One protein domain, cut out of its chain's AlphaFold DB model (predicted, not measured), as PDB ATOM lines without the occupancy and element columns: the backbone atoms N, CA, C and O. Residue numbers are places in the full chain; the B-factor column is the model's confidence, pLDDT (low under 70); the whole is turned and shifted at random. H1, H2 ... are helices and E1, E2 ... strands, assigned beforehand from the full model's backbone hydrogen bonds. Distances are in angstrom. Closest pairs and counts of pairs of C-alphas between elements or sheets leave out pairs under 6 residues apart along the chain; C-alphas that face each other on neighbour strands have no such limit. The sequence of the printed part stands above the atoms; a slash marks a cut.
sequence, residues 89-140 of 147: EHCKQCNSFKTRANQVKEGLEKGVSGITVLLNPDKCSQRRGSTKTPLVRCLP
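This is residues 89 to 140 of the 147 residues of an uncharacterized protein of Fagus sylvatica (UniProt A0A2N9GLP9). One long helix, H1, makes one side of an elongated shape, and a short strand, E1, folds back beside it after a tight turn. From E1 a long loop, residues 121 to 135, swings out past the end of the shape where H1 begins and comes back to a short last strand, E2, which runs away from the helix. The printed part has 52 residues with one named helix and two named strands, in the order H1, E1, E2; no two strands pair, and the class is mixed, helices and strands. It is only just compact, close to loose, with a radius of gyration of the C-alphas of 11.7 A and spans of 36 by 23 by 15 A.

The printed part begins at Glu 89, C-alpha at (-20.050, -17.852, 47.916). H1, residues 95 to 111, starts with C-alpha 95 at (-21.314, -31.196, 47.442) and is 24.3 A long from first to last C-alpha. E1, residues 116 to 120, measures 12.4 A. E2, residues 136 to 139, ends with C-alpha 139 at (-22.563, -5.651, 45.810).

H1 and E1 have 6 pairs of C-alphas within 8 A; the closest are those of Lys 105 and Val 117, 6.1 A apart. Their centres are 10.1 A apart. E2 is apart from H1 and from E1, and both strands pair with no named strand. In H1, 12 of 13 O i to N i+4 pairs are within hydrogen-bond range.

The two C-alphas farthest apart, those of Ser 113 and Arg 128, are 35.9 A apart. The printed part has no cut. The link from H1 to E1 is tight, with 4 residues, and that from E1 to E2 is long, with 15. The mean pLDDT of the printed part is 75.0, and residues 121 to 140 are under 70 in this predicted model.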
ATOM      1  N   GLU A  89     -21.219 -17.134  47.424       87.12
ATOM      2  CA  GLU A  89     -20.050 -17.852  47.916       87.12
ATOM      3  C   GLU A  89     -20.467 -19.214  48.480       87.12
ATOM      4  O   GLU A  89     -21.333 -19.312  49.355       87.12
ATOM      5  N   HIS A  90     -19.850 -20.283  47.977       83.69
ATOM      6  CA  HIS A  90     -20.153 -21.645  48.408       83.69
ATOM      7  C   HIS A  90     -18.907 -22.534  48.430       83.69
ATOM      8  O   HIS A  90     -17.905 -22.277  47.760       83.69
ATOM      9  N   CYS A  91     -18.971 -23.614  49.214       83.44
ATOM     10  CA  CYS A  91     -17.822 -24.490  49.409       83.44
ATOM     11  C   CYS A  91     -17.539 -25.425  48.235       83.44
ATOM     12  O   CYS A  91     -18.375 -26.255  47.884       83.44
ATOM     13  N   LYS A  92     -16.306 -25.358  47.701       81.69
ATOM     14  CA  LYS A  92     -15.806 -26.245  46.633       81.69
ATOM     15  C   LYS A  92     -15.767 -27.718  47.047       81.69
ATOM     16  O   LYS A  92     -15.979 -28.588  46.207       81.69
ATOM     17  N   GLN A  93     -15.483 -28.018  48.312       83.06
ATOM     18  CA  GLN A  93     -15.338 -29.405  48.773       83.06
ATOM     19  C   GLN A  93     -16.673 -30.029  49.191       83.06
ATOM     20  O   GLN A  93     -16.838 -31.244  49.145       83.06
ATOM     21  N   CYS A  94     -17.657 -29.210  49.565       85.44
ATOM     22  CA  CYS A  94     -18.930 -29.713  50.057       85.44
ATOM     23  C   CYS A  94     -19.977 -29.773  48.939       85.44
ATOM     24  O   CYS A  94     -20.544 -28.755  48.539       85.44
ATOM     25  N   ASN A  95     -20.315 -30.984  48.495       88.25
ATOM     26  CA  ASN A  95     -21.314 -31.196  47.442       88.25
ATOM     27  C   ASN A  95     -22.712 -30.677  47.820       88.25
ATOM     28  O   ASN A  95     -23.411 -30.137  46.969       88.25
ATOM     29  N   SER A  96     -23.086 -30.738  49.103       90.88
ATOM     30  CA  SER A  96     -24.355 -30.189  49.605       90.88
ATOM     31  C   SER A  96     -24.472 -28.670  49.462       90.88
ATOM     32  O   SER A  96     -25.575 -28.128  49.425       90.88
ATOM     33  N   PHE A  97     -23.353 -27.946  49.426       90.19
ATOM     34  CA  PHE A  97     -23.367 -26.502  49.207       90.19
ATOM     35  C   PHE A  97     -23.394 -26.157  47.718       90.19
ATOM     36  O   PHE A  97     -24.056 -25.190  47.360       90.19
ATOM     37  N   LYS A  98     -22.778 -26.972  46.851       88.81
ATOM     38  CA  LYS A  98     -22.882 -26.821  45.388       88.81
ATOM     39  C   LYS A  98     -24.319 -26.977  44.901       88.81
ATOM     40  O   LYS A  98     -24.820 -26.130  44.172       88.81
ATOM     41  N   THR A  99     -25.000 -28.035  45.342       92.81
ATOM     42  CA  THR A  99     -26.385 -28.301  44.929       92.81
ATOM     43  C   THR A  99     -27.325 -27.185  45.370       92.81
ATOM     44  O   THR A  99     -28.124 -26.708  44.572       92.81
ATOM     45  N   ARG A 100     -27.181 -26.702  46.609       92.88
ATOM     46  CA  ARG A 100     -27.961 -25.564  47.113       92.88
ATOM     47  C   ARG A 100     -27.642 -24.264  46.383       92.88
ATOM     48  O   ARG A 100     -28.563 -23.519  46.083       92.88
ATOM     49  N   ALA A 101     -26.375 -23.990  46.075       92.25
ATOM     50  CA  ALA A 101     -25.997 -22.798  45.317       92.25
ATOM     51  C   ALA A 101     -26.648 -22.786  43.924       92.25
ATOM     52  O   ALA A 101     -27.175 -21.756  43.512       92.25
ATOM     53  N   ASN A 102     -26.702 -23.939  43.251       92.44
ATOM     54  CA  ASN A 102     -27.395 -24.082  41.969       92.44
ATOM     55  C   ASN A 102     -28.910 -23.873  42.107       92.44
ATOM     56  O   ASN A 102     -29.491 -23.113  41.343       92.44
ATOM     57  N   GLN A 103     -29.540 -24.467  43.125       94.38
ATOM     58  CA  GLN A 103     -30.972 -24.267  43.390       94.38
ATOM     59  C   GLN A 103     -31.311 -22.800  43.674       94.38
ATOM     60  O   GLN A 103     -32.310 -22.286  43.177       94.38
ATOM     61  N   VAL A 104     -30.477 -22.109  44.456       92.62
ATOM     62  CA  VAL A 104     -30.657 -20.683  44.752       92.62
ATOM     63  C   VAL A 104     -30.451 -19.842  43.493       92.62
ATOM     64  O   VAL A 104     -31.244 -18.939  43.252       92.62
ATOM     65  N   LYS A 105     -29.450 -20.156  42.662       91.44
ATOM     66  CA  LYS A 105     -29.241 -19.497  41.366       91.44
ATOM     67  C   LYS A 105     -30.487 -19.610  40.483       91.44
ATOM     68  O   LYS A 105     -31.033 -18.592  40.074       91.44
ATOM     69  N   GLU A 106     -30.978 -20.829  40.269       92.12
ATOM     70  CA  GLU A 106     -32.167 -21.067  39.449       92.12
ATOM     71  C   GLU A 106     -33.420 -20.388  40.019       92.12
ATOM     72  O   GLU A 106     -34.247 -19.881  39.266       92.12
ATOM     73  N   GLY A 107     -33.580 -20.378  41.345       92.50
ATOM     74  CA  GLY A 107     -34.709 -19.722  42.005       92.50
ATOM     75  C   GLY A 107     -34.685 -18.200  41.855       92.50
ATOM     76  O   GLY A 107     -35.731 -17.591  41.636       92.50
ATOM     77  N   LEU A 108     -33.501 -17.589  41.930       90.12
ATOM     78  CA  LEU A 108     -33.332 -16.144  41.778       90.12
ATOM     79  C   LEU A 108     -33.517 -15.693  40.327       90.12
ATOM     80  O   LEU A 108     -34.204 -14.704  40.099       90.12
ATOM     81  N   GLU A 109     -32.987 -16.444  39.360       86.94
ATOM     82  CA  GLU A 109     -33.154 -16.151  37.929       86.94
ATOM     83  C   GLU A 109     -34.621 -16.267  37.482       86.94
ATOM     84  O   GLU A 109     -35.084 -15.482  36.657       86.94
ATOM     85  N   LYS A 110     -35.378 -17.221  38.047       88.50
ATOM     86  CA  LYS A 110     -36.810 -17.405  37.752       88.50
ATOM     87  C   LYS A 110     -37.701 -16.391  38.472       88.50
ATOM     88  O   LYS A 110     -38.715 -15.975  37.921       88.50
ATOM     89  N   GLY A 111     -37.369 -16.046  39.717       86.38
ATOM     90  CA  GLY A 111     -38.198 -15.190  40.568       86.38
ATOM     91  C   GLY A 111     -37.993 -13.694  40.341       86.38
ATOM     92  O   GLY A 111     -38.918 -12.918  40.570       86.38
ATOM     93  N   VAL A 112     -36.802 -13.281  39.898       82.50
ATOM     94  CA  VAL A 112     -36.478 -11.873  39.662       82.50
ATOM     95  C   VAL A 112     -35.777 -11.713  38.314       82.50
ATOM     96  O   VAL A 112     -34.573 -11.931  38.179       82.50
ATOM     97  N   SER A 113     -36.537 -11.283  37.310       75.69
ATOM     98  CA  SER A 113     -35.994 -10.870  36.016       75.69
ATOM     99  C   SER A 113     -35.102  -9.632  36.187       75.69
ATOM    100  O   SER A 113     -35.527  -8.658  36.807       75.69
ATOM    101  N   GLY A 114     -33.882  -9.665  35.643       81.38
ATOM    102  CA  GLY A 114     -32.932  -8.538  35.686       81.38
ATOM    103  C   GLY A 114     -31.793  -8.667  36.709       81.38
ATOM    104  O   GLY A 114     -31.045  -7.713  36.916       81.38
ATOM    105  N   ILE A 115     -31.637  -9.828  37.353       84.31
ATOM    106  CA  ILE A 115     -30.525 -10.118  38.272       84.31
ATOM    107  C   ILE A 115     -29.573 -11.127  37.631       84.31
ATOM    108  O   ILE A 115     -29.990 -12.201  37.200       84.31
ATOM    109  N   THR A 116     -28.275 -10.818  37.630       82.94
ATOM    110  CA  THR A 116     -27.223 -11.765  37.236       82.94
ATOM    111  C   THR A 116     -26.623 -12.399  38.485       82.94
ATOM    112  O   THR A 116     -26.105 -11.706  39.362       82.94
ATOM    113  N   VAL A 117     -26.691 -13.728  38.589       87.69
ATOM    114  CA  VAL A 117     -26.171 -14.465  39.748       87.69
ATOM    115  C   VAL A 117     -24.880 -15.188  39.376       87.69
ATOM    116  O   VAL A 117     -24.867 -16.078  38.525       87.69
ATOM    117  N   LEU A 118     -23.788 -14.835  40.053       88.12
ATOM    118  CA  LEU A 118     -22.476 -15.452  39.877       88.12
ATOM    119  C   LEU A 118     -22.153 -16.353  41.069       88.12
ATOM    120  O   LEU A 118     -22.204 -15.944  42.229       88.12
ATOM    121  N   LEU A 119     -21.780 -17.597  40.785       88.38
ATOM    122  CA  LEU A 119     -21.312 -18.533  41.801       88.38
ATOM    123  C   LEU A 119     -19.795 -18.387  41.934       88.38
ATOM    124  O   LEU A 119     -19.063 -19.026  41.180       88.38
ATOM    125  N   ASN A 120     -19.315 -17.560  42.870       80.88
ATOM    126  CA  ASN A 120     -17.878 -17.440  43.120       80.88
ATOM    127  C   ASN A 120     -17.430 -18.469  44.177       80.88
ATOM    128  O   ASN A 120     -17.842 -18.390  45.337       80.88
ATOM    129  N   PRO A 121     -16.567 -19.432  43.826       66.38
ATOM    130  CA  PRO A 121     -16.121 -20.445  44.766       66.38
ATOM    131  C   PRO A 121     -14.879 -20.031  45.602       66.38
ATOM    132  O   PRO A 121     -14.291 -20.883  46.274       66.38
ATOM    133  N   ASP A 122     -14.454 -18.761  45.576       65.62
ATOM    134  CA  ASP A 122     -13.167 -18.288  46.119       65.62
ATOM    135  C   ASP A 122     -12.995 -18.353  47.647       65.62
ATOM    136  O   ASP A 122     -11.874 -18.528  48.121       65.62
ATOM    137  N   LYS A 123     -14.056 -18.271  48.461       62.50
ATOM    138  CA  LYS A 123     -13.891 -18.111  49.926       62.50
ATOM    139  C   LYS A 123     -13.889 -19.385  50.772       62.50
ATOM    140  O   LYS A 123     -13.866 -19.304  51.999       62.50
ATOM    141  N   CYS A 124     -13.913 -20.574  50.179       51.75
ATOM    142  CA  CYS A 124     -14.179 -21.788  50.960       51.75
ATOM    143  C   CYS A 124     -13.012 -22.753  51.173       51.75
ATOM    144  O   CYS A 124     -13.231 -23.863  51.658       51.75
ATOM    145  N   SER A 125     -11.775 -22.349  50.906       48.03
ATOM    146  CA  SER A 125     -10.602 -23.158  51.260       48.03
ATOM    147  C   SER A 125     -10.295 -23.194  52.769       48.03
ATOM    148  O   SER A 125      -9.386 -23.920  53.161       48.03
ATOM    149  N   GLN A 126     -11.027 -22.467  53.632       52.78
ATOM    150  CA  GLN A 126     -10.462 -22.085  54.937       52.78
ATOM    151  C   GLN A 126     -11.159 -22.542  56.233       52.78
ATOM    152  O   GLN A 126     -10.612 -22.265  57.296       52.78
ATOM    153  N   ARG A 127     -12.281 -23.288  56.250       54.72
ATOM    154  CA  ARG A 127     -12.801 -23.823  57.540       54.72
ATOM    155  C   ARG A 127     -13.492 -25.186  57.460       54.72
ATOM    156  O   ARG A 127     -14.660 -25.287  57.092       54.72
ATOM    157  N   ARG A 128     -12.813 -26.222  57.975       48.31
ATOM    158  CA  ARG A 128     -13.478 -27.404  58.548       48.31
ATOM    159  C   ARG A 128     -14.291 -26.924  59.759       48.31
ATOM    160  O   ARG A 128     -13.710 -26.508  60.752       48.31
ATOM    161  N   GLY A 129     -15.620 -26.919  59.656       52.00
ATOM    162  CA  GLY A 129     -16.510 -26.752  60.816       52.00
ATOM    163  C   GLY A 129     -17.410 -25.513  60.866       52.00
ATOM    164  O   GLY A 129     -18.131 -25.367  61.846       52.00
ATOM    165  N   SER A 130     -17.445 -24.627  59.862       50.75
ATOM    166  CA  SER A 130     -18.429 -23.528  59.866       50.75
ATOM    167  C   SER A 130     -19.681 -23.888  59.066       50.75
ATOM    168  O   SER A 130     -19.651 -23.898  57.837       50.75
ATOM    169  N   THR A 131     -20.806 -24.096  59.748       46.50
ATOM    170  CA  THR A 131     -22.171 -24.145  59.189       46.50
ATOM    171  C   THR A 131     -22.651 -22.764  58.721       46.50
ATOM    172  O   THR A 131     -23.801 -22.385  58.932       46.50
ATOM    173  N   LYS A 132     -21.781 -21.973  58.082       53.97
ATOM    174  CA  LYS A 132     -22.190 -20.699  57.492       53.97
ATOM    175  C   LYS A 132     -23.052 -21.002  56.270       53.97
ATOM    176  O   LYS A 132     -22.589 -21.593  55.297       53.97
ATOM    177  N   THR A 133     -24.327 -20.646  56.362       55.31
ATOM    178  CA  THR A 133     -25.228 -20.506  55.219       55.31
ATOM    179  C   THR A 133     -24.562 -19.633  54.147       55.31
ATOM    180  O   THR A 133     -23.755 -18.768  54.501       55.31
ATOM    181  N   PRO A 134     -24.831 -19.876  52.847       56.88
ATOM    182  CA  PRO A 134     -24.238 -19.080  51.778       56.88
ATOM    183  C   PRO A 134     -24.575 -17.609  52.027       56.88
ATOM    184  O   PRO A 134     -25.744 -17.223  52.054       56.88
ATOM    185  N   LEU A 135     -23.545 -16.811  52.299       60.50
ATOM    186  CA  LEU A 135     -23.690 -15.390  52.560       60.50
ATOM    187  C   LEU A 135     -23.901 -14.714  51.208       60.50
ATOM    188  O   LEU A 135     -22.955 -14.517  50.451       60.50
ATOM    189  N   VAL A 136     -25.155 -14.404  50.894       58.97
ATOM    190  CA  VAL A 136     -25.513 -13.627  49.710       58.97
ATOM    191  C   VAL A 136     -25.026 -12.200  49.941       58.97
ATOM    192  O   VAL A 136     -25.580 -11.475  50.767       58.97
ATOM    193  N   ARG A 137     -23.946 -11.809  49.262       62.50
ATOM    194  CA  ARG A 137     -23.409 -10.449  49.339       62.50
ATOM    195  C   ARG A 137     -23.883  -9.698  48.098       62.50
ATOM    196  O   ARG A 137     -23.392  -9.936  46.999       62.50
ATOM    197  N   CYS A 138     -24.875  -8.828  48.269       45.84
ATOM    198  CA  CYS A 138     -25.296  -7.895  47.229       45.84
ATOM    199  C   CYS A 138     -24.252  -6.781  47.154       45.84
ATOM    200  O   CYS A 138     -24.178  -5.950  48.058       45.84
ATOM    201  N   LEU A 139     -23.420  -6.790  46.116       59.84
ATOM    202  CA  LEU A 139     -22.563  -5.651  45.810       59.84
ATOM    203  C   LEU A 139     -23.365  -4.704  44.906       59.84
ATOM    204  O   LEU A 139     -23.875  -5.160  43.878       59.84
ATOM    205  N   PRO A 140     -23.540  -3.423  45.273       49.12
ATOM    206  CA  PRO A 140     -24.051  -2.444  44.329       49.12
ATOM    207  C   PRO A 140     -23.042  -2.318  43.183       49.12
ATOM    208  O   PRO A 140     -21.838  -2.216  43.413       49.12
TER     209      PRO A 140